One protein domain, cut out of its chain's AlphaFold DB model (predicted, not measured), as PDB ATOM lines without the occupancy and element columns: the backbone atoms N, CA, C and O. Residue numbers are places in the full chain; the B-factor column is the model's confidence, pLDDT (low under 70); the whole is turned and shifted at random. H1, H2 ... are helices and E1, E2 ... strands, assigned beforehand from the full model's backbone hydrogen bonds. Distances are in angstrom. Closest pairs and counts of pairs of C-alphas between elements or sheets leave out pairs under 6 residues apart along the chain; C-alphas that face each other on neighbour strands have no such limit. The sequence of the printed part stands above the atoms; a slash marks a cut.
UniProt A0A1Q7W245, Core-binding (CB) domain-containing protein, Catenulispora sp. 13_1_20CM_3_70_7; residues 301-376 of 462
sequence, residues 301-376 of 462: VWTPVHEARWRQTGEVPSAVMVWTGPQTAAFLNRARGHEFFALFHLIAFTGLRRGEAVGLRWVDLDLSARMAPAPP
ATOM      1  N   VAL A 301     156.912 177.880 212.847       95.62
ATOM      2  CA  VAL A 301     155.990 176.736 212.942       95.62
ATOM      3  C   VAL A 301     156.033 175.918 211.648       95.62
ATOM      4  O   VAL A 301     156.132 176.492 210.563       95.62
ATOM      5  N   TRP A 302     155.923 174.590 211.737       95.00
ATOM      6  CA  TRP A 302     155.737 173.688 210.593       95.00
ATOM      7  C   TRP A 302     154.331 173.825 209.976       95.00
ATOM      8  O   TRP A 302     153.477 172.951 210.104       95.00
ATOM      9  N   THR A 303     154.078 174.952 209.310       94.38
ATOM     10  CA  THR A 303     152.881 175.161 208.481       94.38
ATOM     11  C   THR A 303     152.917 174.266 207.233       94.38
ATOM     12  O   THR A 303     154.008 173.871 206.811       94.38
ATOM     13  N   PRO A 304     151.774 173.995 206.570       94.38
ATOM     14  CA  PRO A 304     151.749 173.214 205.330       94.38
ATOM     15  C   PRO A 304     152.664 173.771 204.229       94.38
ATOM     16  O   PRO A 304     153.283 173.003 203.502       94.38
ATOM     17  N   VAL A 305     152.820 175.099 204.144       94.38
ATOM     18  CA  VAL A 305     153.725 175.762 203.187       94.38
ATOM     19  C   VAL A 305     155.197 175.488 203.520       94.38
ATOM     20  O   VAL A 305     155.984 175.171 202.629       94.38
ATOM     21  N   HIS A 306     155.578 175.566 204.801       94.75
ATOM     22  CA  HIS A 306     156.932 175.221 205.242       94.75
ATOM     23  C   HIS A 306     157.234 173.731 205.041       94.75
ATOM     24  O   HIS A 306     158.324 173.390 204.588       94.75
ATOM     25  N   GLU A 307     156.272 172.851 205.334       93.31
ATOM     26  CA  GLU A 307     156.420 171.410 205.134       93.31
ATOM     27  C   GLU A 307     156.532 171.051 203.642       93.31
ATOM     28  O   GLU A 307     157.426 170.293 203.269       93.31
ATOM     29  N   ALA A 308     155.699 171.636 202.775       93.62
ATOM     30  CA  ALA A 308     155.766 171.430 201.328       93.62
ATOM     31  C   ALA A 308     157.112 171.889 200.743       93.62
ATOM     32  O   ALA A 308     157.755 171.115 200.033       93.62
ATOM     33  N   ARG A 309     157.596 173.092 201.103       93.19
ATOM     34  CA  ARG A 309     158.923 173.571 200.675       93.19
ATOM     35  C   ARG A 309     160.040 172.641 201.152       93.19
ATOM     36  O   ARG A 309     160.916 172.299 200.359       93.19
ATOM     37  N   TRP A 310     160.020 172.223 202.417       95.06
ATOM     38  CA  TRP A 310     161.032 171.310 202.959       95.06
ATOM     39  C   TRP A 310     161.022 169.951 202.246       95.06
ATOM     40  O   TRP A 310     162.082 169.435 201.903       95.06
ATOM     41  N   ARG A 311     159.843 169.398 201.937       94.25
ATOM     42  CA  ARG A 311     159.712 168.148 201.168       94.25
ATOM     43  C   ARG A 311     160.204 168.269 199.720       94.25
ATOM     44  O   ARG A 311     160.649 167.271 199.167       94.25
ATOM     45  N   GLN A 312     160.130 169.459 199.119       93.88
ATOM     46  CA  GLN A 312     160.609 169.726 197.753       93.88
ATOM     47  C   GLN A 312     162.119 170.006 197.683       93.88
ATOM     48  O   GLN A 312     162.780 169.549 196.758       93.88
ATOM     49  N   THR A 313     162.663 170.766 198.638       92.94
ATOM     50  CA  THR A 313     164.043 171.302 198.580       92.94
ATOM     51  C   THR A 313     165.019 170.633 199.550       92.94
ATOM     52  O   THR A 313     166.225 170.824 199.439       92.94
ATOM     53  N   GLY A 314     164.523 169.895 200.548       89.94
ATOM     54  CA  GLY A 314     165.308 169.410 201.689       89.94
ATOM     55  C   GLY A 314     165.661 170.489 202.726       89.94
ATOM     56  O   GLY A 314     166.070 170.153 203.840       89.94
ATOM     57  N   GLU A 315     165.468 171.776 202.417       87.56
ATOM     58  CA  GLU A 315     165.825 172.900 203.287       87.56
ATOM     59  C   GLU A 315     164.872 173.035 204.479       87.56
ATOM     60  O   GLU A 315     163.656 173.162 204.318       87.56
ATOM     61  N   VAL A 316     165.413 173.075 205.697       91.06
ATOM     62  CA  VAL A 316     164.622 173.373 206.901       91.06
ATOM     63  C   VAL A 316     164.547 174.900 207.084       91.06
ATOM     64  O   VAL A 316     165.600 175.518 207.254       91.06
ATOM     65  N   PRO A 317     163.355 175.539 207.111       90.06
ATOM     66  CA  PRO A 317     163.234 177.009 207.110       90.06
ATOM     67  C   PRO A 317     163.870 177.742 208.304       90.06
ATOM     68  O   PRO A 317     164.123 178.944 208.237       90.06
ATOM     69  N   SER A 318     164.117 177.042 209.413       92.44
ATOM     70  CA  SER A 318     164.890 177.536 210.554       92.44
ATOM     71  C   SER A 318     165.535 176.378 211.310       92.44
ATOM     72  O   SER A 318     164.977 175.288 211.395       92.44
ATOM     73  N   ALA A 319     166.668 176.631 211.968       87.50
ATOM     74  CA  ALA A 319     167.262 175.690 212.922       87.50
ATOM     75  C   ALA A 319     166.381 175.434 214.169       87.50
ATOM     76  O   ALA A 319     166.686 174.544 214.961       87.50
ATOM     77  N   VAL A 320     165.307 176.211 214.362       92.00
ATOM     78  CA  VAL A 320     164.287 175.997 215.398       92.00
ATOM     79  C   VAL A 320     162.911 175.975 214.733       92.00
ATOM     80  O   VAL A 320     162.315 177.024 214.484       92.00
ATOM     81  N   MET A 321     162.407 174.770 214.461       94.75
ATOM     82  CA  MET A 321     161.040 174.549 213.990       94.75
ATOM     83  C   MET A 321     160.161 173.987 215.113       94.75
ATOM     84  O   MET A 321     160.607 173.152 215.900       94.75
ATOM     85  N   VAL A 322     158.910 174.434 215.169       94.06
ATOM     86  CA  VAL A 322     157.909 174.092 216.191       94.06
ATOM     87  C   VAL A 322     156.746 173.350 215.528       94.06
ATOM     88  O   VAL A 322     156.296 173.741 214.450       94.06
ATOM     89  N   TRP A 323     156.254 172.277 216.146       93.69
ATOM     90  CA  TRP A 323     155.081 171.550 215.650       93.69
ATOM     91  C   TRP A 323     153.779 172.325 215.874       93.69
ATOM     92  O   TRP A 323     153.596 173.003 216.883       93.69
ATOM     93  N   THR A 324     152.848 172.180 214.934       94.19
ATOM     94  CA  THR A 324     151.442 172.556 215.122       94.19
ATOM     95  C   THR A 324     150.742 171.589 216.087       94.19
ATOM     96  O   THR A 324     151.179 170.450 216.263       94.19
ATOM     97  N   GLY A 325     149.608 172.000 216.666       93.56
ATOM     98  CA  GLY A 325     148.770 171.125 217.501       93.56
ATOM     99  C   GLY A 325     148.446 169.766 216.849       93.56
ATOM    100  O   GLY A 325     148.693 168.739 217.481       93.56
ATOM    101  N   PRO A 326     147.985 169.719 215.580       95.06
ATOM    102  CA  PRO A 326     147.759 168.465 214.857       95.06
ATOM    103  C   PRO A 326     149.010 167.591 214.683       95.06
ATOM    104  O   PRO A 326     148.920 166.380 214.861       95.06
ATOM    105  N   GLN A 327     150.184 168.170 214.397       94.56
ATOM    106  CA  GLN A 327     151.442 167.408 214.298       94.56
ATOM    107  C   GLN A 327     151.853 166.819 215.659       94.56
ATOM    108  O   GLN A 327     152.203 165.641 215.736       94.56
ATOM    109  N   THR A 328     151.731 167.587 216.748       95.88
ATOM    110  CA  THR A 328     151.962 167.096 218.119       95.88
ATOM    111  C   THR A 328     150.979 165.980 218.488       95.88
ATOM    112  O   THR A 328     151.388 164.960 219.040       95.88
ATOM    113  N   ALA A 329     149.697 166.117 218.137       95.25
ATOM    114  CA  ALA A 329     148.686 165.085 218.368       95.25
ATOM    115  C   ALA A 329     148.955 163.806 217.552       95.25
ATOM    116  O   ALA A 329     148.820 162.704 218.083       95.25
ATOM    117  N   ALA A 330     149.384 163.930 216.292       96.25
ATOM    118  CA  ALA A 330     149.777 162.796 215.456       96.25
ATOM    119  C   ALA A 330     151.002 162.061 216.030       96.25
ATOM    120  O   ALA A 330     150.986 160.831 216.133       96.25
ATOM    121  N   PHE A 331     152.024 162.801 216.477       96.50
ATOM    122  CA  PHE A 331     153.190 162.237 217.160       96.50
ATOM    123  C   PHE A 331     152.795 161.495 218.444       96.50
ATOM    124  O   PHE A 331     153.135 160.322 218.593       96.50
ATOM    125  N   LEU A 332     152.027 162.128 219.339       96.50
ATOM    126  CA  LEU A 332     151.587 161.500 220.589       96.50
ATOM    127  C   LEU A 332     150.715 160.263 220.331       96.50
ATOM    128  O   LEU A 332     150.911 159.242 220.985       96.50
ATOM    129  N   ASN A 333     149.814 160.297 219.344       97.00
ATOM    130  CA  ASN A 333     149.018 159.128 218.965       97.00
ATOM    131  C   ASN A 333     149.886 157.971 218.447       97.00
ATOM    132  O   ASN A 333     149.662 156.831 218.851       97.00
ATOM    133  N   ARG A 334     150.908 158.244 217.622       96.94
ATOM    134  CA  ARG A 334     151.863 157.215 217.173       96.94
ATOM    135  C   ARG A 334     152.729 156.682 218.320       96.94
ATOM    136  O   ARG A 334     153.087 155.506 218.301       96.94
ATOM    137  N   ALA A 335     153.041 157.527 219.300       96.94
ATOM    138  CA  ALA A 335     153.886 157.207 220.445       96.94
ATOM    139  C   ALA A 335     153.165 156.476 221.595       96.94
ATOM    140  O   ALA A 335     153.842 156.088 222.537       96.94
ATOM    141  N   ARG A 336     151.841 156.248 221.544       94.56
ATOM    142  CA  ARG A 336     151.060 155.625 222.644       94.56
ATOM    143  C   ARG A 336     151.628 154.305 223.185       94.56
ATOM    144  O   ARG A 336     151.498 154.049 224.373       94.56
ATOM    145  N   GLY A 337     152.230 153.480 222.325       93.56
ATOM    146  CA  GLY A 337     152.862 152.202 222.695       93.56
ATOM    147  C   GLY A 337     154.374 152.275 222.943       93.56
ATOM    148  O   GLY A 337     155.026 151.240 222.983       93.56
ATOM    149  N   HIS A 338     154.955 153.475 223.033       97.19
ATOM    150  CA  HIS A 338     156.384 153.689 223.262       97.19
ATOM    151  C   HIS A 338     156.656 153.891 224.760       97.19
ATOM    152  O   HIS A 338     155.934 154.641 225.410       97.19
ATOM    153  N   GLU A 339     157.736 153.316 225.299       96.44
ATOM    154  CA  GLU A 339     158.108 153.402 226.729       96.44
ATOM    155  C   GLU A 339     158.063 154.841 227.290       96.44
ATOM    156  O   GLU A 339     157.399 155.123 228.285       96.44
ATOM    157  N   PHE A 340     158.677 155.800 226.589       95.06
ATOM    158  CA  PHE A 340     158.677 157.219 226.961       95.06
ATOM    159  C   PHE A 340     157.384 157.999 226.635       95.06
ATOM    160  O   PHE A 340     157.404 159.229 226.697       95.06
ATOM    161  N   PHE A 341     156.253 157.350 226.316       95.31
ATOM    162  CA  PHE A 341     154.990 158.042 226.002       95.31
ATOM    163  C   PHE A 341     154.581 159.050 227.084       95.31
ATOM    164  O   PHE A 341     154.287 160.204 226.771       95.31
ATOM    165  N   ALA A 342     154.629 158.644 228.356       91.56
ATOM    166  CA  ALA A 342     154.285 159.508 229.484       91.56
ATOM    167  C   ALA A 342     155.198 160.746 229.571       91.56
ATOM    168  O   ALA A 342     154.717 161.852 229.811       91.56
ATOM    169  N   LEU A 343     156.500 160.586 229.299       92.19
ATOM    170  CA  LEU A 343     157.475 161.679 229.276       92.19
ATOM    171  C   LEU A 343     157.217 162.643 228.106       92.19
ATOM    172  O   LEU A 343     157.241 163.860 228.292       92.19
ATOM    173  N   PHE A 344     156.929 162.115 226.912       94.25
ATOM    174  CA  PHE A 344     156.570 162.922 225.744       94.25
ATOM    175  C   PHE A 344     155.276 163.712 225.976       94.25
ATOM    176  O   PHE A 344     155.227 164.907 225.684       94.25
ATOM    177  N   HIS A 345     154.252 163.065 226.537       92.69
ATOM    178  CA  HIS A 345     152.974 163.690 226.862       92.69
ATOM    179  C   HIS A 345     153.140 164.780 227.932       92.69
ATOM    180  O   HIS A 345     152.636 165.889 227.766       92.69
ATOM    181  N   LEU A 346     153.898 164.506 229.000       89.81
ATOM    182  CA  LEU A 346     154.195 165.483 230.049       89.81
ATOM    183  C   LEU A 346     154.881 166.732 229.474       89.81
ATOM    184  O   LEU A 346     154.406 167.844 229.699       89.81
ATOM    185  N   ILE A 347     155.959 166.562 228.700       92.56
ATOM    186  CA  ILE A 347     156.700 167.679 228.090       92.56
ATOM    187  C   ILE A 347     155.798 168.491 227.148       92.56
ATOM    188  O   ILE A 347     155.806 169.720 227.214       92.56
ATOM    189  N   ALA A 348     154.994 167.825 226.311       92.31
ATOM    190  CA  ALA A 348     154.139 168.480 225.318       92.31
ATOM    191  C   ALA A 348     153.070 169.406 225.929       92.31
ATOM    192  O   ALA A 348     152.751 170.428 225.323       92.31
ATOM    193  N   PHE A 349     152.539 169.075 227.112       88.69
ATOM    194  CA  PHE A 349     151.487 169.863 227.773       88.69
ATOM    195  C   PHE A 349     151.981 170.785 228.902       88.69
ATOM    196  O   PHE A 349     151.263 171.711 229.264       88.69
ATOM    197  N   THR A 350     153.189 170.583 229.443       85.88
ATOM    198  CA  THR A 350     153.745 171.423 230.535       85.88
ATOM    199  C   THR A 350     154.864 172.370 230.103       85.88
ATOM    200  O   THR A 350     155.186 173.305 230.834       85.88
ATOM    201  N   GLY A 351     155.503 172.131 228.953       86.56
ATOM    202  CA  GLY A 351     156.665 172.908 228.508       86.56
ATOM    203  C   GLY A 351     157.950 172.667 229.313       86.56
ATOM    204  O   GLY A 351     158.919 173.407 229.126       86.56
ATOM    205  N   LEU A 352     157.988 171.647 230.186       86.50
ATOM    206  CA  LEU A 352     159.191 171.249 230.927       86.50
ATOM    207  C   LEU A 352     160.370 171.005 229.978       86.50
ATOM    208  O   LEU A 352     160.271 170.269 228.991       86.50
ATOM    209  N   ARG A 353     161.531 171.582 230.298       89.00
ATOM    210  CA  ARG A 353     162.761 171.323 229.538       89.00
ATOM    211  C   ARG A 353     163.169 169.868 229.759       89.00
ATOM    212  O   ARG A 353     163.023 169.344 230.858       89.00
ATOM    213  N   ARG A 354     163.772 169.218 228.756       89.94
ATOM    214  CA  ARG A 354     164.158 167.789 228.830       89.94
ATOM    215  C   ARG A 354     164.898 167.413 230.124       89.94
ATOM    216  O   ARG A 354     164.632 166.355 230.672       89.94
ATOM    217  N   GLY A 355     165.805 168.268 230.607       85.00
ATOM    218  CA  GLY A 355     166.554 168.044 231.853       85.00
ATOM    219  C   GLY A 355     165.731 168.195 233.141       85.00
ATOM    220  O   GLY A 355     166.066 167.572 234.139       85.00
ATOM    221  N   GLU A 356     164.657 168.984 233.116       88.50
ATOM    222  CA  GLU A 356     163.696 169.105 234.221       88.50
ATOM    223  C   GLU A 356     162.785 167.871 234.244       88.50
ATOM    224  O   GLU A 356     162.611 167.252 235.286       88.50
ATOM    225  N   ALA A 357     162.287 167.455 233.074       90.00
ATOM    226  CA  ALA A 357     161.376 166.323 232.936       90.00
ATOM    227  C   ALA A 357     162.010 164.963 233.302       90.00
ATOM    228  O   ALA A 357     161.343 164.138 233.914       90.00
ATOM    229  N   VAL A 358     163.293 164.727 232.978       90.62
ATOM    230  CA  VAL A 358     164.016 163.504 233.412       90.62
ATOM    231  C   VAL A 358     164.612 163.605 234.822       90.62
ATOM    232  O   VAL A 358     165.077 162.607 235.358       90.62
ATOM    233  N   GLY A 359     164.636 164.805 235.411       87.19
ATOM    234  CA  GLY A 359     165.086 165.047 236.788       87.19
ATOM    235  C   GLY A 359     163.947 165.087 237.811       87.19
ATOM    236  O   GLY A 359     164.191 165.396 238.977       87.19
ATOM    237  N   LEU A 360     162.714 164.827 237.372       87.88
ATOM    238  CA  LEU A 360     161.497 164.910 238.170       87.88
ATOM    239  C   LEU A 360     161.352 163.674 239.068       87.88
ATOM    240  O   LEU A 360     161.400 162.544 238.584       87.88
ATOM    241  N   ARG A 361     161.161 163.879 240.374       86.00
ATOM    242  CA  ARG A 361     160.998 162.798 241.361       86.00
ATOM    243  C   ARG A 361     159.542 162.715 241.810       86.00
ATOM    244  O   ARG A 361     158.819 163.706 241.758       86.00
ATOM    245  N   TRP A 362     159.133 161.572 242.360       86.44
ATOM    246  CA  TRP A 362     157.789 161.404 242.931       86.44
ATOM    247  C   TRP A 362     157.448 162.443 244.011       86.44
ATOM    248  O   TRP A 362     156.330 162.934 244.038       86.44
ATOM    249  N   VAL A 363     158.423 162.858 244.829       84.25
ATOM    250  CA  VAL A 363     158.245 163.916 245.849       84.25
ATOM    251  C   VAL A 363     158.049 165.327 245.277       84.25
ATOM    252  O   VAL A 363     157.674 166.235 246.012       84.25
ATOM    253  N   ASP A 364     158.323 165.536 243.987       82.12
ATOM    254  CA  ASP A 364     158.051 166.799 243.294       82.12
ATOM    255  C   ASP A 364     156.641 166.807 242.655       82.12
ATOM    256  O   ASP A 364     156.177 167.857 242.207       82.12
ATOM    257  N   LEU A 365     155.957 165.656 242.593       79.06
ATOM    258  CA  LEU A 365     154.633 165.492 241.988       79.06
ATOM    259  C   LEU A 365     153.526 165.506 243.043       79.06
ATOM    260  O   LEU A 365     153.513 164.700 243.968       79.06
ATOM    261  N   ASP A 366     152.535 166.368 242.837       77.88
ATOM    262  CA  ASP A 366     151.323 166.422 243.646       77.88
ATOM    263  C   ASP A 366     150.140 165.973 242.782       77.88
ATOM    264  O   ASP A 366     149.511 166.760 242.072       77.88
ATOM    265  N   LEU A 367     149.880 164.664 242.767       76.06
ATOM    266  CA  LEU A 367     148.831 164.086 241.924       76.06
ATOM    267  C   LEU A 367     147.415 164.383 242.449       76.06
ATOM    268  O   LEU A 367     146.476 164.343 241.654       76.06
ATOM    269  N   SER A 368     147.252 164.731 243.734       70.38
ATOM    270  CA  SER A 368     145.948 165.097 244.305       70.38
ATOM    271  C   SER A 368     145.550 166.521 243.905       70.38
ATOM    272  O   SER A 368     144.442 166.722 243.408       70.38
ATOM    273  N   ALA A 369     146.472 167.488 243.984       63.16
ATOM    274  CA  ALA A 369     146.273 168.847 243.470       63.16
ATOM    275  C   ALA A 369     146.463 168.964 241.941       63.16
ATOM    276  O   ALA A 369     146.257 170.035 241.367       63.16
ATOM    277  N   ARG A 370     146.884 167.880 241.269       67.12
ATOM    278  CA  ARG A 370     147.315 167.850 239.858       67.12
ATOM    279  C   ARG A 370     148.363 168.929 239.566       67.12
ATOM    280  O   ARG A 370     148.152 169.784 238.702       67.12
ATOM    281  N   MET A 371     149.493 168.897 240.269       56.75
ATOM    282  CA  MET A 371     150.603 169.841 240.098       56.75
ATOM    283  C   MET A 371     151.966 169.158 239.919       56.75
ATOM    284  O   MET A 371     152.234 168.080 240.446       56.75
ATOM    285  N   ALA A 372     152.849 169.857 239.211       57.09
ATOM    286  CA  ALA A 372     154.274 169.575 239.057       57.09
ATOM    287  C   ALA A 372     155.086 170.866 239.317       57.09
ATOM    288  O   ALA A 372     154.507 171.961 239.308       57.09
ATOM    289  N   PRO A 373     156.412 170.805 239.546       55.41
ATOM    290  CA  PRO A 373     157.239 172.004 239.656       55.41
ATOM    291  C   PRO A 373     157.248 172.781 238.334       55.41
ATOM    292  O   PRO A 373     157.326 172.196 237.254       55.41
ATOM    293  N   ALA A 374     157.206 174.108 238.411       50.16
ATOM    294  CA  ALA A 374     157.320 174.961 237.236       50.16
ATOM    295  C   ALA A 374     158.750 174.952 236.656       50.16
ATOM    296  O   ALA A 374     159.725 174.931 237.419       50.16
ATOM    297  N   PRO A 375     158.908 175.093 235.326       45.41
ATOM    298  CA  PRO A 375     160.181 175.480 234.729       45.41
ATOM    299  C   PRO A 375     160.671 176.828 235.291       45.41
ATOM    300  O   PRO A 375     159.885 177.779 235.374       45.41
ATOM    301  N   PRO A 376     161.976 176.999 235.577       38.16
ATOM    302  CA  PRO A 376     162.552 178.319 235.810       38.16
ATOM    303  C   PRO A 376     162.277 179.245 234.615       38.16
ATOM    304  O   PRO A 376     162.630 178.912 233.478       38.16
TER     305      PRO A 376
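What this domain is: This is residues 301 to 376 of the 462 residues of the protein "Core-binding (CB) domain-containing protein" of Catenulispora sp. 13_1_20CM_3_70_7 (UniProt A0A1Q7W245). A helical hairpin, H2 and H3, makes the middle of a loose string of parts; the short H4 packs on H3, H1 is set off at one end of the long axis, and a tail with the short strand E1 lies towards the other end. In this tail residues 366 to 371 stick out. The printed part has 76 residues, with four named helices and one named strand in the order H1, H2, H3, H4, E1, and its class is mostly helix. It is loose, with a radius of gyration of the C-alphas of 15.8 A, and elongated, spanning 48 by 29 by 19 A.

How they stand to each other: The longest helix, H2, residues 325 to 335, touches H3, residues 341 to 350. The closest C-alphas, those of Ala 335 and Phe 341, are 5.7 A apart. The two form a helical hairpin, at a shallow tilt of 20 degrees, opposite ways. H3 also touches H4, residues 354 to 357, the closest C-alphas being those of Ile 347 and Ala 357, at 6.9 A. H1, residues 304 to 313, is apart from H2, H3 and H4. E1, residues 371 to 373, pairs with no named strand and is apart from the four helices. In H1, H2 and H3 every O i to N i+4 pair is within hydrogen-bond range; H4 is too short for such a pair.

Where its parts are: H2 measures 15.1 A from first to last C-alpha, and H1 and H3 14.2 A each. H1 begins at C-alpha 304 (151.749, 173.214, 205.330), H2 at C-alpha 325 (148.770, 171.125, 217.501), and E1 ends at C-alpha 373 (157.239, 172.004, 239.656).

The domain as a whole: The C-alphas farthest apart, those of Thr 313 and Ser 368, are 49.6 A apart. The printed part has no cut. The links H1 to H2, 11 residues, and H4 to E1, 13 residues, are long; H2 to H3 and H3 to H4 are tight. The mean pLDDT of the printed part is 87.3, with residues 369 to 376 under 70.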